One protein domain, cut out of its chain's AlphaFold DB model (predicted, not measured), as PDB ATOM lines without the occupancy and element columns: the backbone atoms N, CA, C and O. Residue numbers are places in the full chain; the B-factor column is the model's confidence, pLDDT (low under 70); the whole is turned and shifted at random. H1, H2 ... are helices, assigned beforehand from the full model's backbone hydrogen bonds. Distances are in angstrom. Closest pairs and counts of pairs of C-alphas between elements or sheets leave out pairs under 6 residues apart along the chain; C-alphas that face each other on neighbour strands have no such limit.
ATOM      1  N   ALA A 229      47.868  31.573  -8.254       64.06
ATOM      2  CA  ALA A 229      48.143  31.880  -9.657       64.06
ATOM      3  C   ALA A 229      47.346  30.973 -10.609       64.06
ATOM      4  O   ALA A 229      46.748  31.454 -11.576       64.06
ATOM      5  N   ILE A 230      47.267  29.671 -10.301       69.19
ATOM      6  CA  ILE A 230      46.437  28.719 -11.055       69.19
ATOM      7  C   ILE A 230      44.961  29.064 -10.886       69.19
ATOM      8  O   ILE A 230      44.238  29.148 -11.876       69.19
ATOM      9  N   ARG A 231      44.527  29.353  -9.655       72.44
ATOM     10  CA  ARG A 231      43.139  29.737  -9.370       72.44
ATOM     11  C   ARG A 231      42.713  30.987 -10.126       72.44
ATOM     12  O   ARG A 231      41.619  31.024 -10.676       72.44
ATOM     13  N   HIS A 232      43.575  32.001 -10.177       70.62
ATOM     14  CA  HIS A 232      43.331  33.215 -10.949       70.62
ATOM     15  C   HIS A 232      43.263  32.926 -12.453       70.62
ATOM     16  O   HIS A 232      42.367  33.415 -13.137       70.62
ATOM     17  N   THR A 233      44.168  32.096 -12.973       75.81
ATOM     18  CA  THR A 233      44.162  31.701 -14.388       75.81
ATOM     19  C   THR A 233      42.875  30.962 -14.750       75.81
ATOM     20  O   THR A 233      42.221  31.314 -15.729       75.81
ATOM     21  N   GLU A 234      42.452  29.996 -13.933       81.75
ATOM     22  CA  GLU A 234      41.197  29.270 -14.144       81.75
ATOM     23  C   GLU A 234      39.982  30.211 -14.096       81.75
ATOM     24  O   GLU A 234      39.082  30.107 -14.931       81.75
ATOM     25  N   LEU A 235      39.977  31.165 -13.160       79.38
ATOM     26  CA  LEU A 235      38.949  32.200 -13.056       79.38
ATOM     27  C   LEU A 235      38.806  32.983 -14.366       79.38
ATOM     28  O   LEU A 235      37.697  33.140 -14.875       79.38
ATOM     29  N   MET A 236      39.933  33.433 -14.922       82.44
ATOM     30  CA  MET A 236      39.975  34.219 -16.156       82.44
ATOM     31  C   MET A 236      39.536  33.404 -17.372       82.44
ATOM     32  O   MET A 236      38.776  33.905 -18.198       82.44
ATOM     33  N   VAL A 237      39.942  32.134 -17.460       83.44
ATOM     34  CA  VAL A 237      39.498  31.228 -18.532       83.44
ATOM     35  C   VAL A 237      37.983  31.002 -18.469       83.44
ATOM     36  O   VAL A 237      37.314  31.052 -19.498       83.44
ATOM     37  N   ARG A 238      37.408  30.822 -17.271       83.94
ATOM     38  CA  ARG A 238      35.950  30.685 -17.099       83.94
ATOM     39  C   ARG A 238      35.195  31.965 -17.458       83.94
ATOM     40  O   ARG A 238      34.166  31.883 -18.123       83.94
ATOM     41  N   LEU A 239      35.698  33.129 -17.040       82.44
ATOM     42  CA  LEU A 239      35.140  34.436 -17.413       82.44
ATOM     43  C   LEU A 239      35.109  34.610 -18.930       82.44
ATOM     44  O   LEU A 239      34.062  34.956 -19.473       82.44
ATOM     45  N   ARG A 240      36.218  34.291 -19.606       82.50
ATOM     46  CA  ARG A 240      36.297  34.349 -21.065       82.50
ATOM     47  C   ARG A 240      35.302  33.400 -21.733       82.50
ATOM     48  O   ARG A 240      34.588  33.814 -22.635       82.50
ATOM     49  N   GLY A 241      35.184  32.166 -21.241       86.44
ATOM     50  CA  GLY A 241      34.185  31.222 -21.749       86.44
ATOM     51  C   GLY A 241      32.745  31.727 -21.591       86.44
ATOM     52  O   GLY A 241      31.928  31.543 -22.489       86.44
ATOM     53  N   TYR A 242      32.420  32.405 -20.483       86.56
ATOM     54  CA  TYR A 242      31.105  33.033 -20.322       86.56
ATOM     55  C   TYR A 242      30.876  34.192 -21.294       86.56
ATOM     56  O   TYR A 242      29.762  34.335 -21.794       86.56
ATOM     57  N   GLU A 243      31.899  35.000 -21.558       84.44
ATOM     58  CA  GLU A 243      31.838  36.094 -22.528       84.44
ATOM     59  C   GLU A 243      31.600  35.574 -23.950       84.44
ATOM     60  O   GLU A 243      30.688  36.049 -24.624       84.44
ATOM     61  N   ASP A 244      32.346  34.552 -24.376       88.19
ATOM     62  CA  ASP A 244      32.204  33.958 -25.709       88.19
ATOM     63  C   ASP A 244      30.779  33.390 -25.909       88.19
ATOM     64  O   ASP A 244      30.106  33.736 -26.881       88.19
ATOM     65  N   ILE A 245      30.252  32.631 -24.935       89.06
ATOM     66  CA  ILE A 245      28.870  32.103 -24.969       89.06
ATOM     67  C   ILE A 245      27.832  33.235 -24.985       89.06
ATOM     68  O   ILE A 245      26.806  33.140 -25.664       89.06
ATOM     69  N   ALA A 246      28.055  34.296 -24.206       87.31
ATOM     70  CA  ALA A 246      27.139  35.429 -24.149       87.31
ATOM     71  C   ALA A 246      27.073  36.170 -25.489       87.31
ATOM     72  O   ALA A 246      25.976  36.506 -25.935       87.31
ATOM     73  N   ASN A 247      28.220  36.357 -26.144       88.50
ATOM     74  CA  ASN A 247      28.315  36.980 -27.460       88.50
ATOM     75  C   ASN A 247      27.628  36.133 -28.538       88.50
ATOM     76  O   ASN A 247      26.836  36.666 -29.313       88.50
ATOM     77  N   GLU A 248      27.862  34.816 -28.553       93.06
ATOM     78  CA  GLU A 248      27.214  33.894 -29.499       93.06
ATOM     79  C   GLU A 248      25.682  33.899 -29.380       93.06
ATOM     80  O   GLU A 248      24.978  33.805 -30.384       93.06
ATOM     81  N   GLN A 249      25.150  34.034 -28.162       89.88
ATOM     82  CA  GLN A 249      23.704  34.043 -27.908       89.88
ATOM     83  C   GLN A 249      23.073  35.444 -27.952       89.88
ATOM     84  O   GLN A 249      21.867  35.576 -27.733       89.88
ATOM     85  N   GLY A 250      23.857  36.493 -28.226       89.94
ATOM     86  CA  GLY A 250      23.375  37.875 -28.273       89.94
ATOM     87  C   GLY A 250      22.917  38.422 -26.915       89.94
ATOM     88  O   GLY A 250      22.023  39.270 -26.856       89.94
ATOM     89  N   TYR A 251      23.483  37.929 -25.809       87.81
ATOM     90  CA  TYR A 251      23.213  38.462 -24.475       87.81
ATOM     91  C   TYR A 251      23.966  39.769 -24.211       87.81
ATOM     92  O   TYR A 251      24.994  40.067 -24.809       87.81
ATOM     93  N   ILE A 252      23.456  40.543 -23.249       83.50
ATOM     94  CA  ILE A 252      24.079  41.782 -22.780       83.50
ATOM     95  C   ILE A 252      24.836  41.481 -21.485       83.50
ATOM     96  O   ILE A 252      24.241  41.022 -20.505       83.50
ATOM     97  N   GLY A 253      26.138  41.760 -21.474       83.25
ATOM     98  CA  GLY A 253      26.948  41.734 -20.260       83.25
ATOM     99  C   GLY A 253      26.580  42.892 -19.330       83.25
ATOM    100  O   GLY A 253      26.487  44.038 -19.765       83.25
ATOM    101  N   ALA A 254      26.375  42.605 -18.044       81.25
ATOM    102  CA  ALA A 254      26.106  43.614 -17.023       81.25
ATOM    103  C   ALA A 254      27.071  43.445 -15.845       81.25
ATOM    104  O   ALA A 254      27.218  42.347 -15.308       81.25
ATOM    105  N   PHE A 255      27.694  44.545 -15.423       82.25
ATOM    106  CA  PHE A 255      28.538  44.595 -14.233       82.25
ATOM    107  C   PHE A 255      27.769  45.282 -13.101       82.25
ATOM    108  O   PHE A 255      27.321  46.418 -13.252       82.25
ATOM    109  N   VAL A 256      27.573  44.578 -11.983       81.06
ATOM    110  CA  VAL A 256      26.782  45.069 -10.845       81.06
ATOM    111  C   VAL A 256      27.605  44.967  -9.571       81.06
ATOM    112  O   VAL A 256      27.882  43.867  -9.090       81.06
ATOM    113  N   THR A 257      27.932  46.118  -8.993       82.19
ATOM    114  CA  THR A 257      28.591  46.210  -7.688       82.19
ATOM    115  C   THR A 257      27.542  46.343  -6.592       82.19
ATOM    116  O   THR A 257      26.697  47.236  -6.635       82.19
ATOM    117  N   VAL A 258      27.587  45.448  -5.602       81.25
ATOM    118  CA  VAL A 258      26.737  45.510  -4.405       81.25
ATOM    119  C   VAL A 258      27.632  45.749  -3.200       81.25
ATOM    120  O   VAL A 258      28.389  44.862  -2.811       81.25
ATOM    121  N   THR A 259      27.527  46.939  -2.621       82.38
ATOM    122  CA  THR A 259      28.313  47.361  -1.459       82.38
ATOM    123  C   THR A 259      27.563  47.060  -0.165       82.38
ATOM    124  O   THR A 259      26.331  47.140  -0.120       82.38
ATOM    125  N   ALA A 260      28.290  46.704   0.895       84.31
ATOM    126  CA  ALA A 260      27.688  46.536   2.211       84.31
ATOM    127  C   ALA A 260      27.198  47.894   2.766       84.31
ATOM    128  O   ALA A 260      27.764  48.942   2.449       84.31
ATOM    129  N   PRO A 261      26.122  47.925   3.573       87.50
ATOM    130  CA  PRO A 261      25.695  49.161   4.206       87.50
ATOM    131  C   PRO A 261      26.731  49.625   5.229       87.50
ATOM    132  O   PRO A 261      27.420  48.815   5.844       87.50
ATOM    133  N   SER A 262      26.775  50.940   5.477       83.50
ATOM    134  CA  SER A 262      27.733  51.575   6.398       83.50
ATOM    135  C   SER A 262      27.831  50.877   7.762       83.50
ATOM    136  O   SER A 262      28.912  50.835   8.329       83.50
ATOM    137  N   SER A 263      26.757  50.275   8.283       87.19
ATOM    138  CA  SER A 263      26.786  49.559   9.564       87.19
ATOM    139  C   SER A 263      27.729  48.354   9.616       87.19
ATOM    140  O   SER A 263      28.086  47.947  10.713       87.19
ATOM    141  N   HIS A 264      28.155  47.809   8.475       84.50
ATOM    142  CA  HIS A 264      29.101  46.690   8.393       84.50
ATOM    143  C   HIS A 264      30.569  47.136   8.285       84.50
ATOM    144  O   HIS A 264      31.467  46.300   8.336       84.50
ATOM    145  N   HIS A 265      30.827  48.440   8.155       80.25
ATOM    146  CA  HIS A 265      32.173  48.991   8.017       80.25
ATOM    147  C   HIS A 265      32.656  49.540   9.357       80.25
ATOM    148  O   HIS A 265      32.030  50.447   9.910       80.25
ATOM    149  N   ALA A 266      33.774  49.017   9.869       76.00
ATOM    150  CA  ALA A 266      34.373  49.472  11.129       76.00
ATOM    151  C   ALA A 266      34.939  50.899  11.032       76.00
ATOM    152  O   ALA A 266      34.934  51.658  12.008       76.00
ATOM    153  N   THR A 267      35.367  51.278   9.832       74.19
ATOM    154  CA  THR A 267      36.015  52.552   9.533       74.19
ATOM    155  C   THR A 267      35.218  53.291   8.462       74.19
ATOM    156  O   THR A 267      34.641  52.683   7.565       74.19
ATOM    157  N   LEU A 268      35.146  54.613   8.567       73.12
ATOM    158  CA  LEU A 268      34.678  55.487   7.496       73.12
ATOM    159  C   LEU A 268      35.787  55.663   6.448       73.12
ATOM    160  O   LEU A 268      36.959  55.451   6.745       73.12
ATOM    161  N   GLU A 269      35.429  56.135   5.254       60.38
ATOM    162  CA  GLU A 269      36.372  56.415   4.153       60.38
ATOM    163  C   GLU A 269      37.570  57.280   4.595       60.38
ATOM    164  O   GLU A 269      38.706  57.023   4.228       60.38
ATOM    165  N   ASN A 270      37.343  58.227   5.509       63.12
ATOM    166  CA  ASN A 270      38.379  59.106   6.059       63.12
ATOM    167  C   ASN A 270      39.241  58.488   7.183       63.12
ATOM    168  O   ASN A 270      39.878  59.223   7.942       63.12
ATOM    169  N   GLY A 271      39.209  57.167   7.367       59.03
ATOM    170  CA  GLY A 271      40.012  56.457   8.368       59.03
ATOM    171  C   GLY A 271      39.515  56.578   9.816       59.03
ATOM    172  O   GLY A 271      40.131  56.023  10.725       59.03
ATOM    173  N   ARG A 272      38.407  57.288  10.076       70.69
ATOM    174  CA  ARG A 272      37.829  57.412  11.427       70.69
ATOM    175  C   ARG A 272      36.934  56.224  11.761       70.69
ATOM    176  O   ARG A 272      36.265  55.681  10.891       70.69
ATOM    177  N   VAL A 273      36.834  55.893  13.048       73.06
ATOM    178  CA  VAL A 273      35.917  54.849  13.531       73.06
ATOM    179  C   VAL A 273      34.472  55.207  13.185       73.06
ATOM    180  O   VAL A 273      33.993  56.311  13.468       73.06
ATOM    181  N   ASN A 274      33.760  54.259  12.587       80.94
ATOM    182  CA  ASN A 274      32.375  54.436  12.200       80.94
ATOM    183  C   ASN A 274      31.429  54.196  13.385       80.94
ATOM    184  O   ASN A 274      31.287  53.084  13.881       80.94
ATOM    185  N   ARG A 275      30.697  55.238  13.797       85.81
ATOM    186  CA  ARG A 275      29.712  55.156  14.894       85.81
ATOM    187  C   ARG A 275      28.504  54.272  14.580       85.81
ATOM    188  O   ARG A 275      27.793  53.885  15.499       85.81
ATOM    189  N   LYS A 276      28.235  54.005  13.299       84.69
ATOM    190  CA  LYS A 276      27.141  53.131  12.855       84.69
ATOM    191  C   LYS A 276      27.547  51.660  12.828       84.69
ATOM    192  O   LYS A 276      26.686  50.827  12.564       84.69
ATOM    193  N   TRP A 277      28.831  51.361  13.042       87.81
ATOM    194  CA  TRP A 277      29.328  49.997  12.992       87.81
ATOM    195  C   TRP A 277      28.673  49.148  14.079       87.81
ATOM    196  O   TRP A 277      28.643  49.527  15.248       87.81
ATOM    197  N   ASN A 278      28.137  48.001  13.679       87.00
ATOM    198  CA  ASN A 278      27.426  47.071  14.553       87.00
ATOM    199  C   ASN A 278      28.333  45.984  15.158       87.00
ATOM    200  O   ASN A 278      27.832  45.110  15.862       87.00
ATOM    201  N   GLY A 279      29.644  46.036  14.900       83.75
ATOM    202  CA  GLY A 279      30.602  45.029  15.361       83.75
ATOM    203  C   GLY A 279      30.797  43.850  14.403       83.75
ATOM    204  O   GLY A 279      31.517  42.915  14.750       83.75
ATOM    205  N   ASP A 280      30.180  43.868  13.216       82.25
ATOM    206  CA  ASP A 280      30.269  42.754  12.271       82.25
ATOM    207  C   ASP A 280      31.696  42.514  11.778       82.25
ATOM    208  O   ASP A 280      32.436  43.437  11.425       82.25
ATOM    209  N   SER A 281      32.060  41.232  11.703       77.44
ATOM    210  CA  SER A 281      33.309  40.796  11.091       77.44
ATOM    211  C   SER A 281      33.204  40.772   9.556       77.44
ATOM    212  O   SER A 281      32.099  40.722   8.996       77.44
ATOM    213  N   PRO A 282      34.335  40.706   8.823       75.81
ATOM    214  CA  PRO A 282      34.314  40.480   7.377       75.81
ATOM    215  C   PRO A 282      33.529  39.221   6.968       75.81
ATOM    216  O   PRO A 282      32.886  39.195   5.918       75.81
ATOM    217  N   ALA A 283      33.527  38.180   7.809       75.44
ATOM    218  CA  ALA A 283      32.764  36.959   7.559       75.44
ATOM    219  C   ALA A 283      31.247  37.182   7.686       75.44
ATOM    220  O   ALA A 283      30.480  36.650   6.878       75.44
ATOM    221  N   ASP A 284      30.809  37.983   8.658       82.75
ATOM    222  CA  ASP A 284      29.391  38.308   8.860       82.75
ATOM    223  C   ASP A 284      28.869  39.220   7.748       82.75
ATOM    224  O   ASP A 284      27.811  38.961   7.167       82.75
ATOM    225  N   THR A 285      29.681  40.192   7.336       84.06
ATOM    226  CA  THR A 285      29.407  41.051   6.175       84.06
ATOM    227  C   THR A 285      29.273  40.234   4.887       84.06
ATOM    228  O   THR A 285      28.331  40.416   4.112       84.06
ATOM    229  N   GLN A 286      30.151  39.247   4.676       83.38
ATOM    230  CA  GLN A 286      30.053  38.351   3.523       83.38
ATOM    231  C   GLN A 286      28.776  37.493   3.554       83.38
ATOM    232  O   GLN A 286      28.156  37.267   2.509       83.38
ATOM    233  N   ARG A 287      28.340  37.028   4.736       87.44
ATOM    234  CA  ARG A 287      27.056  36.318   4.894       87.44
ATOM    235  C   ARG A 287      25.872  37.219   4.552       87.44
ATOM    236  O   ARG A 287      24.978  36.771   3.834       87.44
ATOM    237  N   TYR A 288      25.889  38.474   4.999       89.75
ATOM    238  CA  TYR A 288      24.875  39.464   4.641       89.75
ATOM    239  C   TYR A 288      24.787  39.655   3.118       89.75
ATOM    240  O   TYR A 288      23.712  39.482   2.539       89.75
ATOM    241  N   LEU A 289      25.916  39.900   2.441       88.81
ATOM    242  CA  LEU A 289      25.950  40.079   0.983       88.81
ATOM    243  C   LEU A 289      25.487  38.823   0.229       88.81
ATOM    244  O   LEU A 289      24.797  38.924  -0.787       88.81
ATOM    245  N   ASN A 290      25.810  37.626   0.733       89.25
ATOM    246  CA  ASN A 290      25.261  36.376   0.199       89.25
ATOM    247  C   ASN A 290      23.730  36.340   0.303       89.25
ATOM    248  O   ASN A 290      23.074  35.921  -0.652       89.25
ATOM    249  N   GLY A 291      23.174  36.807   1.423       90.69
ATOM    250  CA  GLY A 291      21.735  36.956   1.640       90.69
ATOM    251  C   GLY A 291      21.090  37.926   0.651       90.69
ATOM    252  O   GLY A 291      20.123  37.554  -0.014       90.69
ATOM    253  N   VAL A 292      21.667  39.118   0.471       90.31
ATOM    254  CA  VAL A 292      21.188  40.125  -0.497       90.31
ATOM    255  C   VAL A 292      21.113  39.542  -1.909       90.31
ATOM    256  O   VAL A 292      20.106  39.709  -2.593       90.31
ATOM    257  N   TRP A 293      22.120  38.769  -2.328       86.75
ATOM    258  CA  TRP A 293      22.154  38.116  -3.642       86.75
ATOM    259  C   TRP A 293      21.074  37.047  -3.859       86.75
ATOM    260  O   TRP A 293      20.758  36.707  -5.006       86.75
ATOM    261  N   THR A 294      20.462  36.517  -2.796       88.81
ATOM    262  CA  THR A 294      19.354  35.561  -2.943       88.81
ATOM    263  C   THR A 294      18.096  36.214  -3.516       88.81
ATOM    264  O   THR A 294      17.379  35.575  -4.289       88.81
ATOM    265  N   TRP A 295      17.847  37.489  -3.210       89.44
ATOM    266  CA  TRP A 295      16.644  38.213  -3.623       89.44
ATOM    267  C   TRP A 295      16.541  38.448  -5.138       89.44
ATOM    268  O   TRP A 295      15.507  38.074  -5.708       89.44
ATOM    269  N   PRO A 296      17.561  38.998  -5.836       88.00
ATOM    270  CA  PRO A 296      17.506  39.162  -7.285       88.00
ATOM    271  C   PRO A 296      17.414  37.809  -7.994       88.00
ATOM    272  O   PRO A 296      16.578  37.654  -8.880       88.00
ATOM    273  N   ARG A 297      18.157  36.786  -7.541       86.94
ATOM    274  CA  ARG A 297      18.036  35.409  -8.058       86.94
ATOM    275  C   ARG A 297      16.605  34.880  -7.964       86.94
ATOM    276  O   ARG A 297      16.072  34.371  -8.948       86.94
ATOM    277  N   ALA A 298      15.969  35.026  -6.801       90.25
ATOM    278  CA  ALA A 298      14.594  34.585  -6.589       90.25
ATOM    279  C   ALA A 298      13.599  35.354  -7.477       90.25
ATOM    280  O   ALA A 298      12.669  34.760  -8.023       90.25
ATOM    281  N   LYS A 299      13.802  36.666  -7.660       92.25
ATOM    282  CA  LYS A 299      12.979  37.495  -8.551       92.25
ATOM    283  C   LYS A 299      13.118  37.068 -10.017       92.25
ATOM    284  O   LYS A 299      12.098  36.848 -10.666       92.25
ATOM    285  N   CYS A 300      14.341  36.884 -10.514       89.31
ATOM    286  CA  CYS A 300      14.605  36.412 -11.878       89.31
ATOM    287  C   CYS A 300      14.001  35.024 -12.127       89.31
ATOM    288  O   CYS A 300      13.343  34.816 -13.146       89.31
ATOM    289  N   HIS A 301      14.124  34.110 -11.157       90.31
ATOM    290  CA  HIS A 301      13.519  32.781 -11.234       90.31
ATOM    291  C   HIS A 301      11.990  32.846 -11.376       90.31
ATOM    292  O   HIS A 301      11.429  32.205 -12.263       90.31
ATOM    293  N   ARG A 302      11.308  33.668 -10.562       94.12
ATOM    294  CA  ARG A 302       9.849  33.877 -10.677       94.12
ATOM    295  C   ARG A 302       9.437  34.450 -12.034       94.12
ATOM    296  O   ARG A 302       8.368  34.125 -12.532       94.12
ATOM    297  N   GLN A 303      10.294  35.266 -12.643       94.88
ATOM    298  CA  GLN A 303      10.078  35.844 -13.971       94.88
ATOM    299  C   GLN A 303      10.535  34.933 -15.122       94.88
ATOM    300  O   GLN A 303      10.517  35.366 -16.271       94.88
ATOM    301  N   LYS A 304      10.965  33.693 -14.836       91.31
ATOM    302  CA  LYS A 304      11.536  32.748 -15.813       91.31
ATOM    303  C   LYS A 304      12.720  33.324 -16.610       91.31
ATOM    304  O   LYS A 304      12.989  32.890 -17.724       91.31
TER     305      LYS A 304
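AT A GLANCE: This is residues 229 to 304 of the 468 residues of the protein "Bacteriophage replication gene A protein (GPA)" of Sodalis glossinidius (strain morsitans) (UniProt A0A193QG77). Two long, separate helices, H1 and H2, point nearly the same way, and a long link runs back between them, so that the whole makes a flat, open zigzag. From the end of H1 the link, residues 249 to 281, runs back past H2 and makes a loop before H2 begins. Most of H1 and the last part of H2 stick out with nothing packed on them. The 76 printed residues hold two named helices, H1 then H2, and no named strand; the class is all helix. The whole is only just extended, close to loose, with a radius of gyration of the C-alphas of 17.5 A and spans of 49 by 38 by 20 A.

IN THESE COORDINATES: H1 is residues 229 to 248, 28.9 A from first to last C-alpha, beginning with C-alpha 229 at (48.143, 31.880, -9.657) and ending with C-alpha 248 at (27.214, 33.894, -29.499). H2 is residues 282 to 302, 31.1 A long between the same points, and ends with C-alpha 302 at (9.849, 33.877, -10.677).

HOW THE PARTS SIT: H1 and H2 are apart, with no C-alpha of the one within 8 A of the other. Every O i to N i+4 pair of H1 is within hydrogen-bond range, and 14 of 17 are in H2. Residues 229 to 241, residues 244 to 250 and residues 294 to 304 stand free.

THE WHOLE: The C-alphas of Glu 248 and Arg 275, the two farthest apart, are 49.3 A apart. The printed part has no cut, and the link from H1 to H2, 33 residues, is long. The mean pLDDT of the printed part is 82.9; residues 229 to 230 and 269 to 271 are under 70.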